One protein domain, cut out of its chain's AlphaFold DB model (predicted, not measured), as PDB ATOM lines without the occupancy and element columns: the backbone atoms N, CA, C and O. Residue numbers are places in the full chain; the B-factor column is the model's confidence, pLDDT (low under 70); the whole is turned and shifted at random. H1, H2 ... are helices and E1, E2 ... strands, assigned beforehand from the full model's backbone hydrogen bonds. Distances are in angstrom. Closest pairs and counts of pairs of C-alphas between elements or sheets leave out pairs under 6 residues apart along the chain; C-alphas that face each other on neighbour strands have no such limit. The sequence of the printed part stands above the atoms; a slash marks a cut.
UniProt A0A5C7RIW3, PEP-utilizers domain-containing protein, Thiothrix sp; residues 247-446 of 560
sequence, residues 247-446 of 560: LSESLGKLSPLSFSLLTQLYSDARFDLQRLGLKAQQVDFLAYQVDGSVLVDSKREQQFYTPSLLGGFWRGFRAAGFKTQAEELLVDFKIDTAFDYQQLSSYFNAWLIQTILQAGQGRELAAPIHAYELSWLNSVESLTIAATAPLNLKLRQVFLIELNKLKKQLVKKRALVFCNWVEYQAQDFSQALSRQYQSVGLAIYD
ATOM      1  N   LEU A 247       4.836  20.186  48.289       73.19
ATOM      2  CA  LEU A 247       3.820  20.480  47.278       73.19
ATOM      3  C   LEU A 247       3.490  21.979  47.273       73.19
ATOM      4  O   LEU A 247       3.509  22.584  46.203       73.19
ATOM      5  N   SER A 248       3.265  22.582  48.446       69.19
ATOM      6  CA  SER A 248       3.057  24.030  48.596       69.19
ATOM      7  C   SER A 248       4.186  24.836  47.960       69.19
ATOM      8  O   SER A 248       3.942  25.743  47.169       69.19
ATOM      9  N   GLU A 249       5.427  24.465  48.270       63.88
ATOM     10  CA  GLU A 249       6.623  25.115  47.743       63.88
ATOM     11  C   GLU A 249       6.715  24.994  46.218       63.88
ATOM     12  O   GLU A 249       6.930  25.995  45.535       63.88
ATOM     13  N   SER A 250       6.470  23.798  45.671       69.31
ATOM     14  CA  SER A 250       6.519  23.557  44.224       69.31
ATOM     15  C   SER A 250       5.471  24.350  43.438       69.31
ATOM     16  O   SER A 250       5.713  24.719  42.289       69.31
ATOM     17  N   LEU A 251       4.312  24.621  44.048       76.44
ATOM     18  CA  LEU A 251       3.243  25.405  43.435       76.44
ATOM     19  C   LEU A 251       3.566  26.903  43.450       76.44
ATOM     20  O   LEU A 251       3.138  27.636  42.556       76.44
ATOM     21  N   GLY A 252       4.332  27.349  44.446       74.31
ATOM     22  CA  GLY A 252       4.538  28.759  44.726       74.31
ATOM     23  C   GLY A 252       3.243  29.438  45.181       74.31
ATOM     24  O   GLY A 252       2.341  28.812  45.739       74.31
ATOM     25  N   LYS A 253       3.154  30.749  44.948       82.00
ATOM     26  CA  LYS A 253       1.945  31.529  45.230       82.00
ATOM     27  C   LYS A 253       1.006  31.498  44.042       82.00
ATOM     28  O   LYS A 253       1.445  31.766  42.926       82.00
ATOM     29  N   LEU A 254      -0.261  31.216  44.320       91.75
ATOM     30  CA  LEU A 254      -1.323  31.144  43.332       91.75
ATOM     31  C   LEU A 254      -2.349  32.268  43.532       91.75
ATOM     32  O   LEU A 254      -2.701  32.638  44.649       91.75
ATOM     33  N   SER A 255      -2.891  32.772  42.440       96.31
ATOM     34  CA  SER A 255      -4.104  33.569  42.389       96.31
ATOM     35  C   SER A 255      -5.336  32.674  42.584       96.31
ATOM     36  O   SER A 255      -5.253  31.449  42.414       96.31
ATOM     37  N   PRO A 256      -6.508  33.244  42.919       97.75
ATOM     38  CA  PRO A 256      -7.745  32.469  43.048       97.75
ATOM     39  C   PRO A 256      -8.077  31.624  41.806       97.75
ATOM     40  O   PRO A 256      -8.501  30.469  41.928       97.75
ATOM     41  N   LEU A 257      -7.828  32.161  40.608       98.25
ATOM     42  CA  LEU A 257      -8.071  31.457  39.353       98.25
ATOM     43  C   LEU A 257      -7.089  30.301  39.164       98.25
ATOM     44  O   LEU A 257      -7.514  29.195  38.841       98.25
ATOM     45  N   SER A 258      -5.796  30.526  39.423       98.06
ATOM     46  CA  SER A 258      -4.779  29.470  39.382       98.06
ATOM     47  C   SER A 258      -5.091  28.332  40.347       98.06
ATOM     48  O   SER A 258      -5.048  27.163  39.962       98.06
ATOM     49  N   PHE A 259      -5.436  28.662  41.594       98.44
ATOM     50  CA  PHE A 259      -5.770  27.668  42.607       98.44
ATOM     51  C   PHE A 259      -7.009  26.857  42.217       98.44
ATOM     52  O   PHE A 259      -6.985  25.628  42.242       98.44
ATOM     53  N   SER A 260      -8.091  27.530  41.822       98.50
ATOM     54  CA  SER A 260      -9.333  26.842  41.457       98.50
ATOM     55  C   SER A 260      -9.185  25.999  40.183       98.50
ATOM     56  O   SER A 260      -9.693  24.878  40.149       98.50
ATOM     57  N   LEU A 261      -8.414  26.458  39.190       98.69
ATOM     58  CA  LEU A 261      -8.044  25.652  38.024       98.69
ATOM     59  C   LEU A 261      -7.263  24.399  38.442       98.69
ATOM     60  O   LEU A 261      -7.611  23.302  38.016       98.69
ATOM     61  N   LEU A 262      -6.262  24.526  39.319       98.38
ATOM     62  CA  LEU A 262      -5.517  23.374  39.839       98.38
ATOM     63  C   LEU A 262      -6.445  22.361  40.523       98.38
ATOM     64  O   LEU A 262      -6.348  21.160  40.264       98.38
ATOM     65  N   THR A 263      -7.372  22.824  41.369       98.19
ATOM     66  CA  THR A 263      -8.339  21.926  42.022       98.19
ATOM     67  C   THR A 263      -9.265  21.238  41.023       98.19
ATOM     68  O   THR A 263      -9.573  20.056  41.194       98.19
ATOM     69  N   GLN A 264      -9.660  21.935  39.951       98.50
ATOM     70  CA  GLN A 264     -10.461  21.354  38.881       98.50
ATOM     71  C   GLN A 264      -9.674  20.281  38.115       98.50
ATOM     72  O   GLN A 264     -10.188  19.183  37.923       98.50
ATOM     73  N   LEU A 265      -8.413  20.544  37.761       98.62
ATOM     74  CA  LEU A 265      -7.541  19.580  37.080       98.62
ATOM     75  C   LEU A 265      -7.349  18.295  37.905       98.62
ATOM     76  O   LEU A 265      -7.438  17.186  37.376       98.62
ATOM     77  N   TYR A 266      -7.164  18.419  39.224       98.25
ATOM     78  CA  TYR A 266      -7.158  17.261  40.124       98.25
ATOM     79  C   TYR A 266      -8.503  16.530  40.158       98.25
ATOM     80  O   TYR A 266      -8.526  15.300  40.222       98.25
ATOM     81  N   SER A 267      -9.619  17.265  40.136       97.94
ATOM     82  CA  SER A 267     -10.961  16.676  40.130       97.94
ATOM     83  C   SER A 267     -11.211  15.863  38.860       97.94
ATOM     84  O   SER A 267     -11.725  14.747  38.972       97.94
ATOM     85  N   ASP A 268     -10.811  16.387  37.700       98.19
ATOM     86  CA  ASP A 268     -10.925  15.730  36.393       98.19
ATOM     87  C   ASP A 268     -10.079  14.447  36.337       98.19
ATOM     88  O   ASP A 268     -10.542  13.410  35.859       98.19
ATOM     89  N   ALA A 269      -8.874  14.469  36.916       98.12
ATOM     90  CA  ALA A 269      -7.978  13.311  36.955       98.12
ATOM     91  C   ALA A 269      -8.471  12.162  37.863       98.12
ATOM     92  O   ALA A 269      -8.004  11.027  37.734       98.12
ATOM     93  N   ARG A 270      -9.418  12.405  38.788       98.06
ATOM     94  CA  ARG A 270      -9.854  11.396  39.781       98.06
ATOM     95  C   ARG A 270     -10.295  10.084  39.151       98.06
ATOM     96  O   ARG A 270      -9.952   9.025  39.675       98.06
ATOM     97  N   PHE A 271     -11.042  10.142  38.051       97.06
ATOM     98  CA  PHE A 271     -11.570   8.942  37.406       97.06
ATOM     99  C   PHE A 271     -10.447   8.016  36.925       97.06
ATOM    100  O   PHE A 271     -10.459   6.816  37.207       97.06
ATOM    101  N   ASP A 272      -9.426   8.565  36.269       97.75
ATOM    102  CA  ASP A 272      -8.303   7.761  35.794       97.75
ATOM    103  C   ASP A 272      -7.359   7.342  36.922       97.75
ATOM    104  O   ASP A 272      -6.853   6.221  36.895       97.75
ATOM    105  N   LEU A 273      -7.202   8.147  37.978       97.62
ATOM    106  CA  LEU A 273      -6.497   7.725  39.195       97.62
ATOM    107  C   LEU A 273      -7.197   6.537  39.878       97.62
ATOM    108  O   LEU A 273      -6.538   5.591  40.317       97.62
ATOM    109  N   GLN A 274      -8.532   6.538  39.925       97.06
ATOM    110  CA  GLN A 274      -9.318   5.406  40.421       97.06
ATOM    111  C   GLN A 274      -9.149   4.177  39.531       97.06
ATOM    112  O   GLN A 274      -8.931   3.070  40.032       97.06
ATOM    113  N   ARG A 275      -9.151   4.359  38.204       96.00
ATOM    114  CA  ARG A 275      -8.838   3.281  37.257       96.00
ATOM    115  C   ARG A 275      -7.407   2.772  37.419       96.00
ATOM    116  O   ARG A 275      -7.192   1.572  37.272       96.00
ATOM    117  N   LEU A 276      -6.446   3.621  37.756       95.38
ATOM    118  CA  LEU A 276      -5.074   3.216  38.056       95.38
ATOM    119  C   LEU A 276      -4.972   2.409  39.364       95.38
ATOM    120  O   LEU A 276      -3.965   1.746  39.596       95.38
ATOM    121  N   GLY A 277      -6.005   2.432  40.212       95.62
ATOM    122  CA  GLY A 277      -6.064   1.680  41.465       95.62
ATOM    123  C   GLY A 277      -5.867   2.526  42.725       95.62
ATOM    124  O   GLY A 277      -5.536   1.976  43.775       95.62
ATOM    125  N   LEU A 278      -6.037   3.846  42.647       96.31
ATOM    126  CA  LEU A 278      -6.015   4.753  43.799       96.31
ATOM    127  C   LEU A 278      -7.427   5.018  44.332       96.31
ATOM    128  O   LEU A 278      -8.415   4.767  43.647       96.31
ATOM    129  N   LYS A 279      -7.542   5.532  45.559       96.00
ATOM    130  CA  LYS A 279      -8.836   5.964  46.107       96.00
ATOM    131  C   LYS A 279      -9.350   7.235  45.431       96.00
ATOM    132  O   LYS A 279     -10.507   7.257  45.021       96.00
ATOM    133  N   ALA A 280      -8.515   8.280  45.365       96.25
ATOM    134  CA  ALA A 280      -8.785   9.572  44.726       96.25
ATOM    135  C   ALA A 280     -10.244  10.058  44.885       96.25
ATOM    136  O   ALA A 280     -10.925  10.360  43.908       96.25
ATOM    137  N   GLN A 281     -10.770  10.054  46.117       93.44
ATOM    138  CA  GLN A 281     -12.202  10.283  46.363       93.44
ATOM    139  C   GLN A 281     -12.594  11.747  46.161       93.44
ATOM    140  O   GLN A 281     -13.567  12.040  45.470       93.44
ATOM    141  N   GLN A 282     -11.831  12.673  46.738       92.81
ATOM    142  CA  GLN A 282     -12.118  14.104  46.716       92.81
ATOM    143  C   GLN A 282     -10.830  14.918  46.837       92.81
ATOM    144  O   GLN A 282      -9.860  14.462  47.432       92.81
ATOM    145  N   VAL A 283     -10.834  16.114  46.253       95.06
ATOM    146  CA  VAL A 283      -9.705  17.050  46.285       95.06
ATOM    147  C   VAL A 283      -9.948  18.037  47.421       95.06
ATOM    148  O   VAL A 283     -10.470  19.126  47.219       95.06
ATOM    149  N   ASP A 284      -9.656  17.614  48.646       94.00
ATOM    150  CA  ASP A 284      -9.937  18.369  49.875       94.00
ATOM    151  C   ASP A 284      -8.723  18.462  50.815       94.00
ATOM    152  O   ASP A 284      -8.866  18.778  52.002       94.00
ATOM    153  N   PHE A 285      -7.548  18.158  50.260       94.62
ATOM    154  CA  PHE A 285      -6.246  18.217  50.910       94.62
ATOM    155  C   PHE A 285      -5.486  19.515  50.610       94.62
ATOM    156  O   PHE A 285      -4.392  19.684  51.129       94.62
ATOM    157  N   LEU A 286      -6.046  20.426  49.804       94.25
ATOM    158  CA  LEU A 286      -5.474  21.741  49.493       94.25
ATOM    159  C   LEU A 286      -6.334  22.855  50.101       94.25
ATOM    160  O   LEU A 286      -7.559  22.828  49.973       94.25
ATOM    161  N   ALA A 287      -5.699  23.861  50.697       93.12
ATOM    162  CA  ALA A 287      -6.346  25.080  51.172       93.12
ATOM    163  C   ALA A 287      -5.669  26.325  50.608       93.12
ATOM    164  O   ALA A 287      -4.464  26.516  50.750       93.12
ATOM    165  N   TYR A 288      -6.480  27.203  50.032       94.31
ATOM    166  CA  TYR A 288      -6.055  28.509  49.557       94.31
ATOM    167  C   TYR A 288      -5.968  29.520  50.700       94.31
ATOM    168  O   TYR A 288      -6.888  29.603  51.517       94.31
ATOM    169  N   GLN A 289      -4.898  30.309  50.727       91.06
ATOM    170  CA  GLN A 289      -4.744  31.465  51.608       91.06
ATOM    171  C   GLN A 289      -4.781  32.764  50.806       91.06
ATOM    172  O   GLN A 289      -4.468  32.799  49.618       91.06
ATOM    173  N   VAL A 290      -5.174  33.849  51.470       91.81
ATOM    174  CA  VAL A 290      -5.451  35.141  50.822       91.81
ATOM    175  C   VAL A 290      -4.194  35.787  50.219       91.81
ATOM    176  O   VAL A 290      -4.288  36.538  49.252       91.81
ATOM    177  N   ASP A 291      -3.013  35.452  50.737       83.00
ATOM    178  CA  ASP A 291      -1.708  35.842  50.190       83.00
ATOM    179  C   ASP A 291      -1.252  34.966  49.000       83.00
ATOM    180  O   ASP A 291      -0.121  35.098  48.519       83.00
ATOM    181  N   GLY A 292      -2.099  34.032  48.564       88.38
ATOM    182  CA  GLY A 292      -1.843  33.059  47.507       88.38
ATOM    183  C   GLY A 292      -1.105  31.799  47.938       88.38
ATOM    184  O   GLY A 292      -0.839  30.942  47.097       88.38
ATOM    185  N   SER A 293      -0.758  31.657  49.218       82.56
ATOM    186  CA  SER A 293      -0.144  30.426  49.712       82.56
ATOM    187  C   SER A 293      -1.126  29.254  49.611       82.56
ATOM    188  O   SER A 293      -2.316  29.387  49.906       82.56
ATOM    189  N   VAL A 294      -0.625  28.086  49.209       84.25
ATOM    190  CA  VAL A 294      -1.394  26.835  49.201       84.25
ATOM    191  C   VAL A 294      -0.924  25.980  50.363       84.25
ATOM    192  O   VAL A 294       0.229  25.569  50.394       84.25
ATOM    193  N   LEU A 295      -1.802  25.700  51.320       83.19
ATOM    194  CA  LEU A 295      -1.511  24.793  52.428       83.19
ATOM    195  C   LEU A 295      -2.052  23.395  52.133       83.19
ATOM    196  O   LEU A 295      -3.040  23.245  51.412       83.19
ATOM    197  N   VAL A 296      -1.415  22.382  52.712       84.12
ATOM    198  CA  VAL A 296      -1.734  20.971  52.492       84.12
ATOM    199  C   VAL A 296      -2.127  20.298  53.805       84.12
ATOM    200  O   VAL A 296      -1.505  20.522  54.842       84.12
ATOM    201  N   ASP A 297      -3.176  19.478  53.762       91.25
ATOM    202  CA  ASP A 297      -3.492  18.495  54.803       91.25
ATOM    203  C   ASP A 297      -2.817  17.174  54.411       91.25
ATOM    204  O   ASP A 297      -3.334  16.401  53.596       91.25
ATOM    205  N   SER A 298      -1.636  16.930  54.983       87.00
ATOM    206  CA  SER A 298      -0.769  15.793  54.654       87.00
ATOM    207  C   SER A 298      -1.472  14.436  54.822       87.00
ATOM    208  O   SER A 298      -1.226  13.498  54.060       87.00
ATOM    209  N   LYS A 299      -2.401  14.311  55.783       91.38
ATOM    210  CA  LYS A 299      -3.153  13.064  56.007       91.38
ATOM    211  C   LYS A 299      -4.139  12.815  54.872       91.38
ATOM    212  O   LYS A 299      -4.257  11.686  54.393       91.38
ATOM    213  N   ARG A 300      -4.848  13.851  54.427       93.69
ATOM    214  CA  ARG A 300      -5.808  13.743  53.318       93.69
ATOM    215  C   ARG A 300      -5.124  13.574  51.972       93.69
ATOM    216  O   ARG A 300      -5.603  12.790  51.156       93.69
ATOM    217  N   GLU A 301      -3.982  14.222  51.769       93.88
ATOM    218  CA  GLU A 301      -3.157  13.998  50.582       93.88
ATOM    219  C   GLU A 301      -2.747  12.518  50.486       93.88
ATOM    220  O   GLU A 301      -2.966  11.863  49.465       93.88
ATOM    221  N   GLN A 302      -2.252  11.931  51.582       93.19
ATOM    222  CA  GLN A 302      -1.928  10.500  51.625       93.19
ATOM    223  C   GLN A 302      -3.155   9.618  51.354       93.19
ATOM    224  O   GLN A 302      -3.069   8.645  50.599       93.19
ATOM    225  N   GLN A 303      -4.314   9.953  51.928       94.62
ATOM    226  CA  GLN A 303      -5.565   9.227  51.686       94.62
ATOM    227  C   GLN A 303      -5.998   9.284  50.217       94.62
ATOM    228  O   GLN A 303      -6.454   8.270  49.680       94.62
ATOM    229  N   PHE A 304      -5.817  10.429  49.556       96.06
ATOM    230  CA  PHE A 304      -6.119  10.614  48.139       96.06
ATOM    231  C   PHE A 304      -5.314   9.642  47.261       96.06
ATOM    232  O   PHE A 304      -5.891   8.945  46.422       96.06
ATOM    233  N   TYR A 305      -4.008   9.510  47.522       94.75
ATOM    234  CA  TYR A 305      -3.102   8.610  46.792       94.75
ATOM    235  C   TYR A 305      -3.013   7.184  47.361       94.75
ATOM    236  O   TYR A 305      -2.210   6.373  46.894       94.75
ATOM    237  N   THR A 306      -3.832   6.834  48.354       94.94
ATOM    238  CA  THR A 306      -3.823   5.485  48.932       94.94
ATOM    239  C   THR A 306      -4.344   4.464  47.907       94.94
ATOM    240  O   THR A 306      -5.377   4.712  47.275       94.94
ATOM    241  N   PRO A 307      -3.690   3.297  47.739       94.44
ATOM    242  CA  PRO A 307      -4.208   2.224  46.895       94.44
ATOM    243  C   PRO A 307      -5.570   1.695  47.376       94.44
ATOM    244  O   PRO A 307      -5.837   1.613  48.576       94.44
ATOM    245  N   SER A 308      -6.431   1.286  46.444       92.75
ATOM    246  CA  SER A 308      -7.622   0.488  46.766       92.75
ATOM    247  C   SER A 308      -7.246  -0.970  47.095       92.75
ATOM    248  O   SER A 308      -6.094  -1.369  46.932       92.75
ATOM    249  N   LEU A 309      -8.210  -1.789  47.543       87.50
ATOM    250  CA  LEU A 309      -7.991  -3.182  47.987       87.50
ATOM    251  C   LEU A 309      -7.272  -4.069  46.941       87.50
ATOM    252  O   LEU A 309      -6.539  -4.978  47.306       87.50
ATOM    253  N   LEU A 310      -7.426  -3.773  45.644       90.00
ATOM    254  CA  LEU A 310      -6.706  -4.419  44.531       90.00
ATOM    255  C   LEU A 310      -5.863  -3.417  43.722       90.00
ATOM    256  O   LEU A 310      -5.514  -3.657  42.567       90.00
ATOM    257  N   GLY A 311      -5.550  -2.265  44.313       87.44
ATOM    258  CA  GLY A 311      -4.958  -1.127  43.621       87.44
ATOM    259  C   GLY A 311      -3.595  -1.427  43.003       87.44
ATOM    260  O   GLY A 311      -3.331  -1.016  41.879       87.44
ATOM    261  N   GLY A 312      -2.751  -2.199  43.696       88.25
ATOM    262  CA  GLY A 312      -1.443  -2.613  43.173       88.25
ATOM    263  C   GLY A 312      -1.547  -3.486  41.918       88.25
ATOM    264  O   GLY A 312      -0.830  -3.246  40.948       88.25
ATOM    265  N   PHE A 313      -2.487  -4.438  41.902       91.06
ATOM    266  CA  PHE A 313      -2.762  -5.284  40.736       91.06
ATOM    267  C   PHE A 313      -3.236  -4.446  39.543       91.06
ATOM    268  O   PHE A 313      -2.666  -4.540  38.457       91.06
ATOM    269  N   TRP A 314      -4.232  -3.577  39.754       89.25
ATOM    270  CA  TRP A 314      -4.757  -2.714  38.692       89.25
ATOM    271  C   TRP A 314      -3.707  -1.751  38.145       89.25
ATOM    272  O   TRP A 314      -3.657  -1.546  36.932       89.25
ATOM    273  N   ARG A 315      -2.840  -1.215  39.009       92.00
ATOM    274  CA  ARG A 315      -1.732  -0.350  38.600       92.00
ATOM    275  C   ARG A 315      -0.769  -1.086  37.678       92.00
ATOM    276  O   ARG A 315      -0.471  -0.572  36.608       92.00
ATOM    277  N   GLY A 316      -0.332  -2.289  38.055       89.50
ATOM    278  CA  GLY A 316       0.545  -3.113  37.218       89.50
ATOM    279  C   GLY A 316      -0.104  -3.488  35.884       89.50
ATOM    280  O   GLY A 316       0.508  -3.323  34.834       89.50
ATOM    281  N   PHE A 317      -1.371  -3.909  35.917       92.81
ATOM    282  CA  PHE A 317      -2.118  -4.317  34.725       92.81
ATOM    283  C   PHE A 317      -2.368  -3.162  33.738       92.81
ATOM    284  O   PHE A 317      -2.344  -3.367  32.528       92.81
ATOM    285  N   ARG A 318      -2.609  -1.940  34.234       94.44
ATOM    286  CA  ARG A 318      -2.991  -0.779  33.405       94.44
ATOM    287  C   ARG A 318      -1.841   0.174  33.081       94.44
ATOM    288  O   ARG A 318      -2.025   1.048  32.236       94.44
ATOM    289  N   ALA A 319      -0.671   0.011  33.703       93.19
ATOM    290  CA  ALA A 319       0.475   0.903  33.516       93.19
ATOM    291  C   ALA A 319       0.869   1.071  32.039       93.19
ATOM    292  O   ALA A 319       1.076   2.197  31.590       93.19
ATOM    293  N   ALA A 320       0.925  -0.029  31.279       94.69
ATOM    294  CA  ALA A 320       1.281   0.011  29.860       94.69
ATOM    295  C   ALA A 320       0.261   0.808  29.029       94.69
ATOM    296  O   ALA A 320       0.659   1.648  28.232       94.69
ATOM    297  N   GLY A 321      -1.040   0.620  29.275       96.25
ATOM    298  CA  GLY A 321      -2.095   1.349  28.562       96.25
ATOM    299  C   GLY A 321      -2.055   2.855  28.822       96.25
ATOM    300  O   GLY A 321      -2.099   3.642  27.882       96.25
ATOM    301  N   PHE A 322      -1.885   3.266  30.083       96.44
ATOM    302  CA  PHE A 322      -1.715   4.684  30.423       96.44
ATOM    303  C   PHE A 322      -0.419   5.281  29.866       96.44
ATOM    304  O   PHE A 322      -0.364   6.477  29.590       96.44
ATOM    305  N   LYS A 323       0.636   4.471  29.715       95.94
ATOM    306  CA  LYS A 323       1.874   4.901  29.063       95.94
ATOM    307  C   LYS A 323       1.650   5.162  27.573       95.94
ATOM    308  O   LYS A 323       1.994   6.248  27.122       95.94
ATOM    309  N   THR A 324       1.028   4.231  26.851       96.75
ATOM    310  CA  THR A 324       0.717   4.396  25.422       96.75
ATOM    311  C   THR A 324      -0.149   5.632  25.173       96.75
ATOM    312  O   THR A 324       0.206   6.457  24.342       96.75
ATOM    313  N   GLN A 325      -1.206   5.835  25.965       95.88
ATOM    314  CA  GLN A 325      -2.058   7.032  25.866       95.88
ATOM    315  C   GLN A 325      -1.276   8.334  26.077       95.88
ATOM    316  O   GLN A 325      -1.500   9.330  25.397       95.88
ATOM    317  N   ALA A 326      -0.342   8.341  27.027       96.56
ATOM    318  CA  ALA A 326       0.479   9.513  27.292       96.56
ATOM    319  C   ALA A 326       1.487   9.801  26.162       96.56
ATOM    320  O   ALA A 326       1.784  10.962  25.891       96.56
ATOM    321  N   GLU A 327       2.007   8.763  25.504       96.12
ATOM    322  CA  GLU A 327       2.873   8.899  24.327       96.12
ATOM    323  C   GLU A 327       2.088   9.430  23.115       96.12
ATOM    324  O   GLU A 327       2.577  10.334  22.440       96.12
ATOM    325  N   GLU A 328       0.857   8.958  22.890       96.31
ATOM    326  CA  GLU A 328      -0.051   9.467  21.847       96.31
ATOM    327  C   GLU A 328      -0.357  10.964  22.034       96.31
ATOM    328  O   GLU A 328      -0.218  11.747  21.096       96.31
ATOM    329  N   LEU A 329      -0.647  11.396  23.268       95.38
ATOM    330  CA  LEU A 329      -0.872  12.812  23.589       95.38
ATOM    331  C   LEU A 329       0.312  13.720  23.212       95.38
ATOM    332  O   LEU A 329       0.106  14.875  22.834       95.38
ATOM    333  N   LEU A 330       1.549  13.226  23.334       93.44
ATOM    334  CA  LEU A 330       2.744  13.982  22.947       93.44
ATOM    335  C   LEU A 330       2.927  14.054  21.429       93.44
ATOM    336  O   LEU A 330       3.461  15.050  20.946       93.44
ATOM    337  N   VAL A 331       2.502  13.028  20.688       92.44
ATOM    338  CA  VAL A 331       2.544  13.020  19.216       92.44
ATOM    339  C   VAL A 331       1.561  14.039  18.639       92.44
ATOM    340  O   VAL A 331       1.897  14.740  17.686       92.44
ATOM    341  N   ASP A 332       0.385  14.173  19.251       88.94
ATOM    342  CA  ASP A 332      -0.668  15.085  18.789       88.94
ATOM    343  C   ASP A 332      -0.465  16.547  19.226       88.94
ATOM    344  O   ASP A 332      -1.175  17.445  18.757       88.94
ATOM    345  N   PHE A 333       0.502  16.812  20.111       88.69
ATOM    346  CA  PHE A 333       0.751  18.145  20.656       88.69
ATOM    347  C   PHE A 333       1.187  19.148  19.579       88.69
ATOM    348  O   PHE A 333       2.112  18.916  18.798       88.69
ATOM    349  N   LYS A 334       0.552  20.327  19.590       87.75
ATOM    350  CA  LYS A 334       0.861  21.446  18.692       87.75
ATOM    351  C   LYS A 334       1.056  22.733  19.485       87.75
ATOM    352  O   LYS A 334       0.179  23.167  20.234       87.75
ATOM    353  N   ILE A 335       2.206  23.373  19.288       87.31
ATOM    354  CA  ILE A 335       2.559  24.602  20.006       87.31
ATOM    355  C   ILE A 335       1.764  25.824  19.521       87.31
ATOM    356  O   ILE A 335       1.374  26.652  20.340       87.31
ATOM    357  N   ASP A 336       1.451  25.894  18.224       88.50
ATOM    358  CA  ASP A 336       0.855  27.077  17.579       88.50
ATOM    359  C   ASP A 336      -0.686  27.111  17.600       88.50
ATOM    360  O   ASP A 336      -1.312  27.917  16.912       88.50
ATOM    361  N   THR A 337      -1.331  26.240  18.379       92.75
ATOM    362  CA  THR A 337      -2.791  26.261  18.562       92.75
ATOM    363  C   THR A 337      -3.209  27.226  19.671       92.75
ATOM    364  O   THR A 337      -2.433  27.542  20.576       92.75
ATOM    365  N   ALA A 338      -4.462  27.691  19.618       95.06
ATOM    366  CA  ALA A 338      -5.068  28.430  20.722       95.06
ATOM    367  C   ALA A 338      -5.182  27.552  21.982       95.06
ATOM    368  O   ALA A 338      -5.164  26.328  21.887       95.06
ATOM    369  N   PHE A 339      -5.304  28.198  23.144       96.12
ATOM    370  CA  PHE A 339      -5.536  27.512  24.417       96.12
ATOM    371  C   PHE A 339      -6.792  26.631  24.364       96.12
ATOM    372  O   PHE A 339      -7.855  27.107  23.959       96.12
ATOM    373  N   ASP A 340      -6.669  25.398  24.847       96.44
ATOM    374  CA  ASP A 340      -7.751  24.429  24.995       96.44
ATOM    375  C   ASP A 340      -7.706  23.776  26.388       96.44
ATOM    376  O   ASP A 340      -6.752  23.092  26.772       96.44
ATOM    377  N   TYR A 341      -8.783  23.957  27.157       97.94
ATOM    378  CA  TYR A 341      -8.902  23.381  28.493       97.94
ATOM    379  C   TYR A 341      -8.910  21.843  28.495       97.94
ATOM    380  O   TYR A 341      -8.342  21.235  29.403       97.94
ATOM    381  N   GLN A 342      -9.524  21.193  27.501       97.38
ATOM    382  CA  GLN A 342      -9.559  19.729  27.446       97.38
ATOM    383  C   GLN A 342      -8.164  19.151  27.204       97.38
ATOM    384  O   GLN A 342      -7.799  18.144  27.819       97.38
ATOM    385  N   GLN A 343      -7.360  19.815  26.368       96.81
ATOM    386  CA  GLN A 343      -5.954  19.451  26.174       96.81
ATOM    387  C   GLN A 343      -5.157  19.663  27.461       96.81
ATOM    388  O   GLN A 343      -4.473  18.744  27.907       96.81
ATOM    389  N   LEU A 344      -5.312  20.822  28.117       98.06
ATOM    390  CA  LEU A 344      -4.660  21.112  29.396       98.06
ATOM    391  C   LEU A 344      -4.959  20.030  30.449       98.06
ATOM    392  O   LEU A 344      -4.035  19.512  31.081       98.06
ATOM    393  N   SER A 345      -6.237  19.669  30.611       98.44
ATOM    394  CA  SER A 345      -6.692  18.631  31.545       98.44
ATOM    395  C   SER A 345      -6.117  17.252  31.197       98.44
ATOM    396  O   SER A 345      -5.592  16.559  32.072       98.44
ATOM    397  N   SER A 346      -6.089  16.890  29.910       98.31
ATOM    398  CA  SER A 346      -5.495  15.631  29.439       98.31
ATOM    399  C   SER A 346      -3.989  15.556  29.716       98.31
ATOM    400  O   SER A 346      -3.506  14.541  30.226       98.31
ATOM    401  N   TYR A 347      -3.243  16.637  29.458       98.00
ATOM    402  CA  TYR A 347      -1.811  16.703  29.758       98.00
ATOM    403  C   TYR A 347      -1.532  16.637  31.259       98.00
ATOM    404  O   TYR A 347      -0.627  15.911  31.673       98.00
ATOM    405  N   PHE A 348      -2.321  17.334  32.083       98.31
ATOM    406  CA  PHE A 348      -2.202  17.267  33.541       98.31
ATOM    407  C   PHE A 348      -2.443  15.847  34.067       98.31
ATOM    408  O   PHE A 348      -1.635  15.325  34.834       98.31
ATOM    409  N   ASN A 349      -3.524  15.200  33.625       98.38
ATOM    410  CA  ASN A 349      -3.877  13.841  34.026       98.38
ATOM    411  C   ASN A 349      -2.779  12.834  33.641       98.38
ATOM    412  O   ASN A 349      -2.286  12.084  34.488       98.38
ATOM    413  N   ALA A 350      -2.320  12.870  32.385       97.81
ATOM    414  CA  ALA A 350      -1.234  12.016  31.915       97.81
ATOM    415  C   ALA A 350       0.073  12.273  32.685       97.81
ATOM    416  O   ALA A 350       0.738  11.323  33.109       97.81
ATOM    417  N   TRP A 351       0.425  13.541  32.925       96.12
ATOM    418  CA  TRP A 351       1.591  13.916  33.725       96.12
ATOM    419  C   TRP A 351       1.511  13.351  35.151       96.12
ATOM    420  O   TRP A 351       2.474  12.736  35.628       96.12
ATOM    421  N   LEU A 352       0.369  13.507  35.825       95.38
ATOM    422  CA  LEU A 352       0.151  13.021  37.185       95.38
ATOM    423  C   LEU A 352       0.270  11.490  37.264       95.38
ATOM    424  O   LEU A 352       1.006  10.968  38.106       95.38
ATOM    425  N   ILE A 353      -0.378  10.767  36.347       96.50
ATOM    426  CA  ILE A 353      -0.334   9.298  36.283       96.50
ATOM    427  C   ILE A 353       1.084   8.793  36.020       96.50
ATOM    428  O   ILE A 353       1.566   7.908  36.732       96.50
ATOM    429  N   GLN A 354       1.788   9.365  35.039       95.38
ATOM    430  CA  GLN A 354       3.161   8.957  34.730       95.38
ATOM    431  C   GLN A 354       4.129   9.280  35.871       95.38
ATOM    432  O   GLN A 354       5.047   8.505  36.133       95.38
ATOM    433  N   THR A 355       3.885  10.359  36.615       91.81
ATOM    434  CA  THR A 355       4.661  10.693  37.819       91.81
ATOM    435  C   THR A 355       4.475   9.647  38.925       91.81
ATOM    436  O   THR A 355       5.445   9.304  39.604       91.81
ATOM    437  N   ILE A 356       3.263   9.104  39.090       92.06
ATOM    438  CA  ILE A 356       2.967   8.017  40.041       92.06
ATOM    439  C   ILE A 356       3.608   6.698  39.587       92.06
ATOM    440  O   ILE A 356       4.207   5.993  40.398       92.06
ATOM    441  N   LEU A 357       3.497   6.359  38.297       91.69
ATOM    442  CA  LEU A 357       4.014   5.106  37.735       91.69
ATOM    443  C   LEU A 357       5.544   5.033  37.725       91.69
ATOM    444  O   LEU A 357       6.100   3.965  37.962       91.69
ATOM    445  N   GLN A 358       6.224   6.154  37.489       85.94
ATOM    446  CA  GLN A 358       7.689   6.220  37.423       85.94
ATOM    447  C   GLN A 358       8.337   6.467  38.794       85.94
ATOM    448  O   GLN A 358       9.500   6.855  38.863       85.94
ATOM    449  N   ALA A 359       7.583   6.289  39.889       78.88
ATOM    450  CA  ALA A 359       8.040   6.518  41.263       78.88
ATOM    451  C   ALA A 359       8.725   7.888  41.466       78.88
ATOM    452  O   ALA A 359       9.624   8.032  42.288       78.88
ATOM    453  N   GLY A 360       8.303   8.905  40.708       61.94
ATOM    454  CA  GLY A 360       8.878  10.245  40.786       61.94
ATOM    455  C   GLY A 360      10.247  10.439  40.123       61.94
ATOM    456  O   GLY A 360      10.856  11.479  40.371       61.94
ATOM    457  N   GLN A 361      10.730   9.526  39.267       65.75
ATOM    458  CA  GLN A 361      11.899   9.807  38.415       65.75
ATOM    459  C   GLN A 361      11.718  11.146  37.679       65.75
ATOM    460  O   GLN A 361      10.643  11.423  37.158       65.75
ATOM    461  N   GLY A 362      12.734  12.011  37.679       59.31
ATOM    462  CA  GLY A 362      12.652  13.355  37.089       59.31
ATOM    463  C   GLY A 362      12.098  14.459  38.006       59.31
ATOM    464  O   GLY A 362      12.115  15.618  37.603       59.31
ATOM    465  N   ARG A 363      11.667  14.160  39.245       62.62
ATOM    466  CA  ARG A 363      11.272  15.190  40.239       62.62
ATOM    467  C   ARG A 363      12.411  16.127  40.663       62.62
ATOM    468  O   ARG A 363      12.129  17.178  41.219       62.62
ATOM    469  N   GLU A 364      13.662  15.763  40.384       59.50
ATOM    470  CA  GLU A 364      14.855  16.568  40.690       59.50
ATOM    471  C   GLU A 364      14.909  17.889  39.902       59.50
ATOM    472  O   GLU A 364      15.518  18.854  40.350       59.50
ATOM    473  N   LEU A 365      14.242  17.962  38.742       67.69
ATOM    474  CA  LEU A 365      14.162  19.185  37.945       67.69
ATOM    475  C   LEU A 365      13.013  20.066  38.440       67.69
ATOM    476  O   LEU A 365      11.838  19.772  38.181       67.69
ATOM    477  N   ALA A 366      13.353  21.174  39.097       65.38
ATOM    478  CA  ALA A 366      12.393  22.195  39.506       65.38
ATOM    479  C   ALA A 366      11.569  22.706  38.309       65.38
ATOM    480  O   ALA A 366      12.030  22.724  37.163       65.38
ATOM    481  N   ALA A 367      10.314  23.076  38.563       72.81
ATOM    482  CA  ALA A 367       9.521  23.786  37.567       72.81
ATOM    483  C   ALA A 367      10.048  25.226  37.418       72.81
ATOM    484  O   ALA A 367      10.638  25.758  38.362       72.81
ATOM    485  N   PRO A 368       9.814  25.885  36.269       76.44
ATOM    486  CA  PRO A 368      10.082  27.309  36.136       76.44
ATOM    487  C   PRO A 368       9.399  28.118  37.242       76.44
ATOM    488  O   PRO A 368       8.301  27.785  37.696       76.44
ATOM    489  N   ILE A 369      10.017  29.227  37.637       71.94
ATOM    490  CA  ILE A 369       9.417  30.167  38.585       71.94
ATOM    491  C   ILE A 369       8.038  30.604  38.055       71.94
ATOM    492  O   ILE A 369       7.861  30.856  36.860       71.94
ATOM    493  N   HIS A 370       7.041  30.640  38.942       80.38
ATOM    494  CA  HIS A 370       5.645  30.957  38.612       80.38
ATOM    495  C   HIS A 370       4.988  30.027  37.580       80.38
ATOM    496  O   HIS A 370       3.970  30.401  36.998       80.38
ATOM    497  N   ALA A 371       5.505  28.810  37.366       85.69
ATOM    498  CA  ALA A 371       4.972  27.849  36.394       85.69
ATOM    499  C   ALA A 371       3.441  27.702  36.447       85.69
ATOM    500  O   ALA A 371       2.788  27.690  35.406       85.69
ATOM    501  N   TYR A 372       2.864  27.681  37.649       93.38
ATOM    502  CA  TYR A 372       1.436  27.443  37.877       93.38
ATOM    503  C   TYR A 372       0.607  28.728  38.105       93.38
ATOM    504  O   TYR A 372      -0.624  28.668  38.146       93.38
ATOM    505  N   GLU A 373       1.248  29.897  38.209       92.75
ATOM    506  CA  GLU A 373       0.563  31.184  38.401       92.75
ATOM    507  C   GLU A 373       0.143  31.810  37.067       92.75
ATOM    508  O   GLU A 373       0.978  32.095  36.210       92.75
ATOM    509  N   LEU A 374      -1.154  32.063  36.899       95.69
ATOM    510  CA  LEU A 374      -1.753  32.551  35.662       95.69
ATOM    511  C   LEU A 374      -1.479  34.031  35.374       95.69
ATOM    512  O   LEU A 374      -1.502  34.437  34.212       95.69
ATOM    513  N   SER A 375      -1.190  34.834  36.399       91.00
ATOM    514  CA  SER A 375      -0.841  36.250  36.260       91.00
ATOM    515  C   SER A 375       0.577  36.480  35.729       91.00
ATOM    516  O   SER A 375       0.944  37.630  35.486       91.00
ATOM    517  N   TRP A 376       1.383  35.421  35.572       88.00
ATOM    518  CA  TRP A 376       2.796  35.521  35.214       88.00
ATOM    519  C   TRP A 376       3.151  34.639  34.021       88.00
ATOM    520  O   TRP A 376       3.053  33.414  34.087       88.00
ATOM    521  N   LEU A 377       3.605  35.261  32.932       89.62
ATOM    522  CA  LEU A 377       3.993  34.558  31.714       89.62
ATOM    523  C   LEU A 377       5.390  33.937  31.856       89.62
ATOM    524  O   LEU A 377       6.326  34.602  32.295       89.62
ATOM    525  N   ASN A 378       5.545  32.680  31.440       88.69
ATOM    526  CA  ASN A 378       6.856  32.035  31.354       88.69
ATOM    527  C   ASN A 378       7.494  32.279  29.977       88.69
ATOM    528  O   ASN A 378       6.801  32.256  28.951       88.69
ATOM    529  N   SER A 379       8.815  32.496  29.950       84.31
ATOM    530  CA  SER A 379       9.572  32.687  28.707       84.31
ATOM    531  C   SER A 379       9.651  31.388  27.902       84.31
ATOM    532  O   SER A 379       9.590  30.292  28.464       84.31
ATOM    533  N   VAL A 380       9.829  31.499  26.584       82.25
ATOM    534  CA  VAL A 380       9.968  30.332  25.695       82.25
ATOM    535  C   VAL A 380      11.157  29.461  26.110       82.25
ATOM    536  O   VAL A 380      11.031  28.242  26.163       82.25
ATOM    537  N   GLU A 381      12.277  30.083  26.483       79.56
ATOM    538  CA  GLU A 381      13.494  29.413  26.963       79.56
ATOM    539  C   GLU A 381      13.220  28.539  28.190       79.56
ATOM    540  O   GLU A 381      13.607  27.369  28.219       79.56
ATOM    541  N   SER A 382      12.477  29.077  29.166       78.94
ATOM    542  CA  SER A 382      12.099  28.353  30.387       78.94
ATOM    543  C   SER A 382      11.149  27.181  30.134       78.94
ATOM    544  O   SER A 382      10.931  26.366  31.028       78.94
ATOM    545  N   LEU A 383      10.578  27.088  28.927       83.94
ATOM    546  CA  LEU A 383       9.613  26.065  28.543       83.94
ATOM    547  C   LEU A 383      10.157  25.046  27.524       83.94
ATOM    548  O   LEU A 383       9.383  24.329  26.883       83.94
ATOM    549  N   THR A 384      11.476  24.975  27.358       80.50
ATOM    550  CA  THR A 384      12.124  24.062  26.409       80.50
ATOM    551  C   THR A 384      12.099  22.599  26.874       80.50
ATOM    552  O   THR A 384      12.198  22.287  28.059       80.50
ATOM    553  N   ILE A 385      11.952  21.673  25.918       73.19
ATOM    554  CA  ILE A 385      11.913  20.222  26.163       73.19
ATOM    555  C   ILE A 385      13.265  19.619  25.776       73.19
ATOM    556  O   ILE A 385      13.638  19.638  24.604       73.19
ATOM    557  N   ALA A 386      13.974  19.002  26.723       76.75
ATOM    558  CA  ALA A 386      15.114  18.160  26.372       76.75
ATOM    559  C   ALA A 386      14.622  16.879  25.670       76.75
ATOM    560  O   ALA A 386      13.776  16.154  26.199       76.75
ATOM    561  N   ALA A 387      15.171  16.563  24.494       76.12
ATOM    562  CA  ALA A 387      14.760  15.391  23.710       76.12
ATOM    563  C   ALA A 387      14.898  14.066  24.492       76.12
ATOM    564  O   ALA A 387      14.087  13.149  24.339       76.12
ATOM    565  N   THR A 388      15.889  13.996  25.382       83.00
ATOM    566  CA  THR A 388      16.206  12.846  26.239       83.00
ATOM    567  C   THR A 388      15.418  12.808  27.552       83.00
ATOM    568  O   THR A 388      15.594  11.871  28.328       83.00
ATOM    569  N   ALA A 389      14.542  13.785  27.820       85.56
ATOM    570  CA  ALA A 389      13.794  13.840  29.073       85.56
ATOM    571  C   ALA A 389      12.861  12.621  29.254       85.56
ATOM    572  O   ALA A 389      12.278  12.136  28.272       85.56
ATOM    573  N   PRO A 390      12.672  12.143  30.500       89.69
ATOM    574  CA  PRO A 390      11.695  11.107  30.812       89.69
ATOM    575  C   PRO A 390      10.270  11.567  30.474       89.69
ATOM    576  O   PRO A 390       9.965  12.762  30.409       89.69
ATOM    577  N   LEU A 391       9.383  10.595  30.249       91.88
ATOM    578  CA  LEU A 391       8.030  10.833  29.743       91.88
ATOM    579  C   LEU A 391       7.220  11.784  30.642       91.88
ATOM    580  O   LEU A 391       6.539  12.672  30.138       91.88
ATOM    581  N   ASN A 392       7.324  11.656  31.966       91.38
ATOM    582  CA  ASN A 392       6.620  12.541  32.894       91.38
ATOM    583  C   ASN A 392       7.085  14.006  32.793       91.38
ATOM    584  O   ASN A 392       6.258  14.908  32.902       91.38
ATOM    585  N   LEU A 393       8.374  14.258  32.544       89.69
ATOM    586  CA  LEU A 393       8.901  15.609  32.348       89.69
ATOM    587  C   LEU A 393       8.468  16.202  31.010       89.69
ATOM    588  O   LEU A 393       8.099  17.374  30.967       89.69
ATOM    589  N   LYS A 394       8.428  15.396  29.943       92.38
ATOM    590  CA  LYS A 394       7.856  15.816  28.653       92.38
ATOM    591  C   LYS A 394       6.389  16.225  28.805       92.38
ATOM    592  O   LYS A 394       6.006  17.288  28.330       92.38
ATOM    593  N   LEU A 395       5.601  15.430  29.536       94.75
ATOM    594  CA  LEU A 395       4.191  15.716  29.826       94.75
ATOM    595  C   LEU A 395       4.007  16.972  30.682       94.75
ATOM    596  O   LEU A 395       3.175  17.815  30.354       94.75
ATOM    597  N   ARG A 396       4.818  17.143  31.738       93.19
ATOM    598  CA  ARG A 396       4.840  18.385  32.526       93.19
ATOM    599  C   ARG A 396       5.092  19.584  31.622       93.19
ATOM    600  O   ARG A 396       4.438  20.608  31.767       93.19
ATOM    601  N   GLN A 397       6.025  19.453  30.686       92.50
ATOM    602  CA  GLN A 397       6.414  20.557  29.829       92.50
ATOM    603  C   GLN A 397       5.315  20.945  28.835       92.50
ATOM    604  O   GLN A 397       5.012  22.130  28.720       92.50
ATOM    605  N   VAL A 398       4.659  19.983  28.176       94.44
ATOM    606  CA  VAL A 398       3.508  20.297  27.304       94.44
ATOM    607  C   VAL A 398       2.322  20.849  28.095       94.44
ATOM    608  O   VAL A 398       1.693  21.798  27.636       94.44
ATOM    609  N   PHE A 399       2.082  20.362  29.322       96.75
ATOM    610  CA  PHE A 399       1.103  20.956  30.240       96.75
ATOM    611  C   PHE A 399       1.425  22.430  30.522       96.75
ATOM    612  O   PHE A 399       0.549  23.283  30.404       96.75
ATOM    613  N   LEU A 400       2.681  22.750  30.850       95.88
ATOM    614  CA  LEU A 400       3.098  24.128  31.113       95.88
ATOM    615  C   LEU A 400       3.021  25.010  29.864       95.88
ATOM    616  O   LEU A 400       2.653  26.175  29.981       95.88
ATOM    617  N   ILE A 401       3.324  24.481  28.674       95.38
ATOM    618  CA  ILE A 401       3.165  25.228  27.419       95.38
ATOM    619  C   ILE A 401       1.686  25.540  27.162       95.38
ATOM    620  O   ILE A 401       1.360  26.686  26.852       95.38
ATOM    621  N   GLU A 402       0.793  24.564  27.338       96.81
ATOM    622  CA  GLU A 402      -0.654  24.754  27.191       96.81
ATOM    623  C   GLU A 402      -1.195  25.757  28.223       96.81
ATOM    624  O   GLU A 402      -1.921  26.688  27.876       96.81
ATOM    625  N   LEU A 403      -0.746  25.665  29.481       97.44
ATOM    626  CA  LEU A 403      -1.067  26.637  30.527       97.44
ATOM    627  C   LEU A 403      -0.567  28.042  30.160       97.44
ATOM    628  O   LEU A 403      -1.259  29.035  30.384       97.44
ATOM    629  N   ASN A 404       0.611  28.143  29.537       95.88
ATOM    630  CA  ASN A 404       1.174  29.411  29.081       95.88
ATOM    631  C   ASN A 404       0.357  30.056  27.954       95.88
ATOM    632  O   ASN A 404       0.373  31.280  27.823       95.88
ATOM    633  N   LYS A 405      -0.424  29.284  27.185       95.50
ATOM    634  CA  LYS A 405      -1.400  29.849  26.240       95.50
ATOM    635  C   LYS A 405      -2.529  30.580  26.977       95.50
ATOM    636  O   LYS A 405      -2.886  31.683  26.567       95.50
ATOM    637  N   LEU A 406      -3.032  30.037  28.091       96.00
ATOM    638  CA  LEU A 406      -4.009  30.729  28.946       96.00
ATOM    639  C   LEU A 406      -3.400  31.973  29.614       96.00
ATOM    640  O   LEU A 406      -4.011  33.041  29.598       96.00
ATOM    641  N   LYS A 407      -2.163  31.878  30.117       95.25
ATOM    642  CA  LYS A 407      -1.420  33.027  30.677       95.25
ATOM    643  C   LYS A 407      -1.356  34.206  29.697       95.25
ATOM    644  O   LYS A 407      -1.649  35.341  30.073       95.25
ATOM    645  N   LYS A 408      -1.069  33.947  28.412       93.12
ATOM    646  CA  LYS A 408      -1.067  34.976  27.349       93.12
ATOM    647  C   LYS A 408      -2.419  35.678  27.186       93.12
ATOM    648  O   LYS A 408      -2.448  36.866  26.881       93.12
ATOM    649  N   GLN A 409      -3.535  34.974  27.388       92.25
ATOM    650  CA  GLN A 409      -4.872  35.583  27.329       92.25
ATOM    651  C   GLN A 409      -5.139  36.494  28.538       92.25
ATOM    652  O   GLN A 409      -5.798  37.527  28.405       92.25
ATOM    653  N   LEU A 410      -4.606  36.131  29.707       92.81
ATOM    654  CA  LEU A 410      -4.842  36.819  30.977       92.81
ATOM    655  C   LEU A 410      -3.913  38.011  31.221       92.81
ATOM    656  O   LEU A 410      -4.302  38.927  31.944       92.81
ATOM    657  N   VAL A 411      -2.732  38.065  30.594       84.31
ATOM    658  CA  VAL A 411      -1.749  39.141  30.836       84.31
ATOM    659  C   VAL A 411      -2.304  40.544  30.554       84.31
ATOM    660  O   VAL A 411      -1.929  41.500  31.230       84.31
ATOM    661  N   LYS A 412      -3.262  40.653  29.619       82.44
ATOM    662  CA  LYS A 412      -3.970  41.900  29.272       82.44
ATOM    663  C   LYS A 412      -5.195  42.183  30.146       82.44
ATOM    664  O   LYS A 412      -5.774  43.261  30.069       82.44
ATOM    665  N   LYS A 413      -5.625  41.214  30.952       88.94
ATOM    666  CA  LYS A 413      -6.815  41.273  31.809       88.94
ATOM    667  C   LYS A 413      -6.473  40.768  33.212       88.94
ATOM    668  O   LYS A 413      -7.147  39.895  33.752       88.94
ATOM    669  N   ARG A 414      -5.405  41.318  33.800       87.50
ATOM    670  CA  ARG A 414      -4.779  40.792  35.027       87.50
ATOM    671  C   ARG A 414      -5.741  40.684  36.212       87.50
ATOM    672  O   ARG A 414      -5.617  39.754  36.992       87.50
ATOM    673  N   ALA A 415      -6.748  41.553  36.309       90.19
ATOM    674  CA  ALA A 415      -7.761  41.472  37.363       90.19
ATOM    675  C   ALA A 415      -8.585  40.166  37.334       90.19
ATOM    676  O   ALA A 415      -9.120  39.767  38.366       90.19
ATOM    677  N   LEU A 416      -8.678  39.474  36.191       95.12
ATOM    678  CA  LEU A 416      -9.472  38.247  36.062       95.12
ATOM    679  C   LEU A 416      -8.908  37.069  36.852       95.12
ATOM    680  O   LEU A 416      -9.651  36.134  37.138       95.12
ATOM    681  N   VAL A 417      -7.643  37.123  37.274       95.94
ATOM    682  CA  VAL A 417      -7.052  36.073  38.117       95.94
ATOM    683  C   VAL A 417      -7.698  35.993  39.509       95.94
ATOM    684  O   VAL A 417      -7.502  35.011  40.215       95.94
ATOM    685  N   PHE A 418      -8.517  36.982  39.889       97.06
ATOM    686  CA  PHE A 418      -9.340  36.973  41.105       97.06
ATOM    687  C   PHE A 418     -10.714  36.289  40.940       97.06
ATOM    688  O   PHE A 418     -11.481  36.202  41.906       97.06
ATOM    689  N   CYS A 419     -11.044  35.797  39.743       96.88
ATOM    690  CA  CYS A 419     -12.175  34.886  39.545       96.88
ATOM    691  C   CYS A 419     -11.802  33.479  40.024       96.88
ATOM    692  O   CYS A 419     -10.624  33.145  40.121       96.88
ATOM    693  N   ASN A 420     -12.792  32.626  40.268       96.69
ATOM    694  CA  ASN A 420     -12.554  31.185  40.264       96.69
ATOM    695  C   ASN A 420     -12.744  30.602  38.850       96.69
ATOM    696  O   ASN A 420     -13.243  31.265  37.942       96.69
ATOM    697  N   TRP A 421     -12.333  29.350  38.654       97.56
ATOM    698  CA  TRP A 421     -12.377  28.682  37.356       97.56
ATOM    699  C   TRP A 421     -13.792  28.586  36.767       97.56
ATOM    700  O   TRP A 421     -13.972  28.828  35.576       97.56
ATOM    701  N   VAL A 422     -14.803  28.311  37.597       96.88
ATOM    702  CA  VAL A 422     -16.208  28.210  37.161       96.88
ATOM    703  C   VAL A 422     -16.708  29.553  36.627       96.88
ATOM    704  O   VAL A 422     -17.295  29.617  35.550       96.88
ATOM    705  N   GLU A 423     -16.426  30.636  37.346       97.19
ATOM    706  CA  GLU A 423     -16.743  32.003  36.917       97.19
ATOM    707  C   GLU A 423     -16.013  32.379  35.630       97.19
ATOM    708  O   GLU A 423     -16.611  32.957  34.723       97.19
ATOM    709  N   TYR A 424     -14.734  32.005  35.517       96.62
ATOM    710  CA  TYR A 424     -13.953  32.258  34.312       96.62
ATOM    711  C   TYR A 424     -14.548  31.554  33.087       96.62
ATOM    712  O   TYR A 424     -14.701  32.172  32.032       96.62
ATOM    713  N   GLN A 425     -14.953  30.290  33.226       96.00
ATOM    714  CA  GLN A 425     -15.639  29.550  32.164       96.00
ATOM    715  C   GLN A 425     -16.999  30.165  31.811       96.00
ATOM    716  O   GLN A 425     -17.345  30.245  30.635       96.00
ATOM    717  N   ALA A 426     -17.742  30.647  32.811       96.81
ATOM    718  CA  ALA A 426     -19.020  31.331  32.624       96.81
ATOM    719  C   ALA A 426     -18.884  32.777  32.107       96.81
ATOM    720  O   ALA A 426     -19.895  33.400  31.790       96.81
ATOM    721  N   GLN A 427     -17.657  33.307  32.017       95.38
ATOM    722  CA  GLN A 427     -17.363  34.713  31.711       95.38
ATOM    723  C   GLN A 427     -18.021  35.707  32.696       95.38
ATOM    724  O   GLN A 427     -18.291  36.854  32.339       95.38
ATOM    725  N   ASP A 428     -18.259  35.291  33.947       95.69
ATOM    726  CA  ASP A 428     -18.763  36.165  35.013       95.69
ATOM    727  C   ASP A 428     -17.597  36.777  35.796       95.69
ATOM    728  O   ASP A 428     -17.046  36.194  36.726       95.69
ATOM    729  N   PHE A 429     -17.216  37.990  35.406       95.00
ATOM    730  CA  PHE A 429     -16.083  38.708  35.992       95.00
ATOM    731  C   PHE A 429     -16.498  39.784  36.999       95.00
ATOM    732  O   PHE A 429     -15.654  40.548  37.475       95.00
ATOM    733  N   SER A 430     -17.792  39.866  37.322       92.31
ATOM    734  CA  SER A 430     -18.382  40.974  38.082       92.31
ATOM    735  C   SER A 430     -17.753  41.165  39.469       92.31
ATOM    736  O   SER A 430     -17.622  42.290  39.951       92.31
ATOM    737  N   GLN A 431     -17.304  40.074  40.094       92.75
ATOM    738  CA  GLN A 431     -16.741  40.071  41.447       92.75
ATOM    739  C   GLN A 431     -15.211  40.200  41.495       92.75
ATOM    740  O   GLN A 431     -14.656  40.404  42.575       92.75
ATOM    741  N   ALA A 432     -14.512  40.102  40.358       92.75
ATOM    742  CA  ALA A 432     -13.054  39.953  40.327       92.75
ATOM    743  C   ALA A 432     -12.322  41.124  41.011       92.75
ATOM    744  O   ALA A 432     -11.508  40.921  41.915       92.75
ATOM    745  N   LEU A 433     -12.658  42.365  40.637       91.50
ATOM    746  CA  LEU A 433     -12.053  43.554  41.248       91.50
ATOM    747  C   LEU A 433     -12.457  43.717  42.717       91.50
ATOM    748  O   LEU A 433     -11.614  44.054  43.545       91.50
ATOM    749  N   SER A 434     -13.725  43.457  43.050       92.06
ATOM    750  CA  SER A 434     -14.208  43.573  44.430       92.06
ATOM    751  C   SER A 434     -13.429  42.645  45.365       92.06
ATOM    752  O   SER A 434     -12.944  43.085  46.408       92.06
ATOM    753  N   ARG A 435     -13.201  41.392  44.947       93.62
ATOM    754  CA  ARG A 435     -12.405  40.425  45.713       93.62
ATOM    755  C   ARG A 435     -10.965  40.860  45.891       93.62
ATOM    756  O   ARG A 435     -10.470  40.755  47.004       93.62
ATOM    757  N   GLN A 436     -10.321  41.379  44.843       93.94
ATOM    758  CA  GLN A 436      -8.963  41.923  44.948       93.94
ATOM    759  C   GLN A 436      -8.866  42.998  46.039       93.94
ATOM    760  O   GLN A 436      -7.925  43.013  46.829       93.94
ATOM    761  N   TYR A 437      -9.842  43.904  46.098       92.94
ATOM    762  CA  TYR A 437      -9.835  44.987  47.080       92.94
ATOM    763  C   TYR A 437     -10.152  44.500  48.492       92.94
ATOM    764  O   TYR A 437      -9.564  44.990  49.451       92.94
ATOM    765  N   GLN A 438     -11.031  43.510  48.636       92.81
ATOM    766  CA  GLN A 438     -11.329  42.906  49.934       92.81
ATOM    767  C   GLN A 438     -10.156  42.077  50.480       92.81
ATOM    768  O   GLN A 438      -9.964  42.023  51.694       92.81
ATOM    769  N   SER A 439      -9.365  41.443  49.611       93.38
ATOM    770  CA  SER A 439      -8.271  40.556  50.019       93.38
ATOM    771  C   SER A 439      -6.969  41.278  50.351       93.38
ATOM    772  O   SER A 439      -6.216  40.779  51.187       93.38
ATOM    773  N   VAL A 440      -6.696  42.443  49.749       93.38
ATOM    774  CA  VAL A 440      -5.379  43.105  49.835       93.38
ATOM    775  C   VAL A 440      -4.900  43.306  51.278       93.38
ATOM    776  O   VAL A 440      -3.751  43.011  51.593       93.38
ATOM    777  N   GLY A 441      -5.788  43.741  52.180       92.38
ATOM    778  CA  GLY A 441      -5.427  44.037  53.568       92.38
ATOM    779  C   GLY A 441      -5.079  42.802  54.388       92.38
ATOM    780  O   GLY A 441      -4.382  42.911  55.389       92.38
ATOM    781  N   LEU A 442      -5.525  41.627  53.948       92.00
ATOM    782  CA  LEU A 442      -5.191  40.346  54.559       92.00
ATOM    783  C   LEU A 442      -4.009  39.668  53.865       92.00
ATOM    784  O   LEU A 442      -3.266  38.941  54.516       92.00
ATOM    785  N   ALA A 443      -3.819  39.915  52.569       90.81
ATOM    786  CA  ALA A 443      -2.749  39.336  51.759       90.81
ATOM    787  C   ALA A 443      -1.349  39.853  52.128       90.81
ATOM    788  O   ALA A 443      -0.352  39.240  51.751       90.81
ATOM    789  N   ILE A 444      -1.254  40.967  52.866       85.12
ATOM    790  CA  ILE A 444       0.034  41.468  53.366       85.12
ATOM    791  C   ILE A 444       0.655  40.537  54.412       85.12
ATOM    792  O   ILE A 444       1.834  40.690  54.704       85.12
ATOM    793  N   TYR A 445      -0.106  39.602  54.984       82.69
ATOM    794  CA  TYR A 445       0.368  38.681  56.013       82.69
ATOM    795  C   TYR A 445       0.819  37.341  55.425       82.69
ATOM    796  O   TYR A 445       0.244  36.851  54.459       82.69
ATOM    797  N   ASP A 446       1.854  36.746  56.015       76.06
ATOM    798  CA  ASP A 446       2.425  35.468  55.585       76.06
ATOM    799  C   ASP A 446       1.734  34.268  56.243       76.06
ATOM    800  O   ASP A 446       1.973  33.985  57.414       76.06
TER     801      ASP A 446
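Overview. This is residues 247 to 446 of the 560 residues of the protein "PEP-utilizers domain-containing protein" of Thiothrix sp (UniProt A0A5C7RIW3). What shape do these coordinates make? Three long helices make the core, with H5 between H2 and H6, and a fourth, the kinked H4, crosses one end of it. Short helices H7, H8 and H9 gather toward the other end, while a small strand hairpin, E1 and E2, sits beside residues 256 to 263 of H2, with H1 next to E2. What is it built of? The printed part has 200 residues, with nine named helices and two named strands in the order H1, H2, E1, E2, H3, H4, H5, H6, H7, H8, H9; it is mostly helix, and its one sheet, E1 - E2, is antiparallel. It is compact, with a radius of gyration of the C-alphas of 17.3 A and spans of 51 by 39 by 32 A.

Arrangement. What surrounds the sheet? E1, residues 286 to 288, and E2, residues 294 to 296, form an antiparallel hairpin, with N 287 and O 295 within hydrogen-bond range at 2.8 A. H1, residues 247 to 251, comes closest to E2 at the C-alphas of Ser 248 and Val 294, 5.3 A. H3, residues 298 to 304, touches no helix. What touches the hub H2, residues 256 to 276? H5, residues 341 to 357, touches it at a steep tilt of 56 degrees, closest at C-alphas 269 and 349, 5.1 A. With residues 275 to 276 alone H2 touches H4, residues 311 to 331, closest at C-alphas 276 and 315, 4.9 A. It also touches H7, residues 414 to 418, at C-alphas 257 and 417, 4.9 A, and H8, residues 421 to 426, at C-alphas 261 and 421, 5.3 A. What lies farther out? H6, residues 391 to 410, forms a helical hairpin with H5, a shallow tilt of 28 degrees, closest at C-alphas 351 and 395, 5.0 A. H4 touches H5 at C-alphas 326 and 350, 5.5 A, and H6 at C-alphas 330 and 395, 7.2 A. H9, residues 432 to 443, touches H7 at C-alphas 418 and 432, 4.8 A. How do the helix backbones run? Every O i to N i+4 pair is within hydrogen-bond range in H1, H3, H5 and H8; it is 15 of 17 in H2 and H4, 15 of 16 in H6, 6 of 8 in H9, and 0 of 1 in H7, where 2 of 2 O i to N i+3 pairs are.

Along the chain. Where are the anchors? C-alpha 247 opens H1 at (3.820, 20.480, 47.278), and C-alpha 443 ends H9 at (-2.749, 39.336, 51.759). How long are the longer helices? H2 is 29.8 A, H4 29.2 A, H6 29.0 A and H5 24.2 A.

Size, cuts and confidence. How far does it reach? The two C-alphas farthest apart, of Phe 317 and Gly 441, are 52.0 A apart, and the printed part has no cut. Where is it long or uncertain? The link from H5 to H6, residues 358 to 390, is long; pLDDT is under 70 in residues 248 to 250 and 360 to 366.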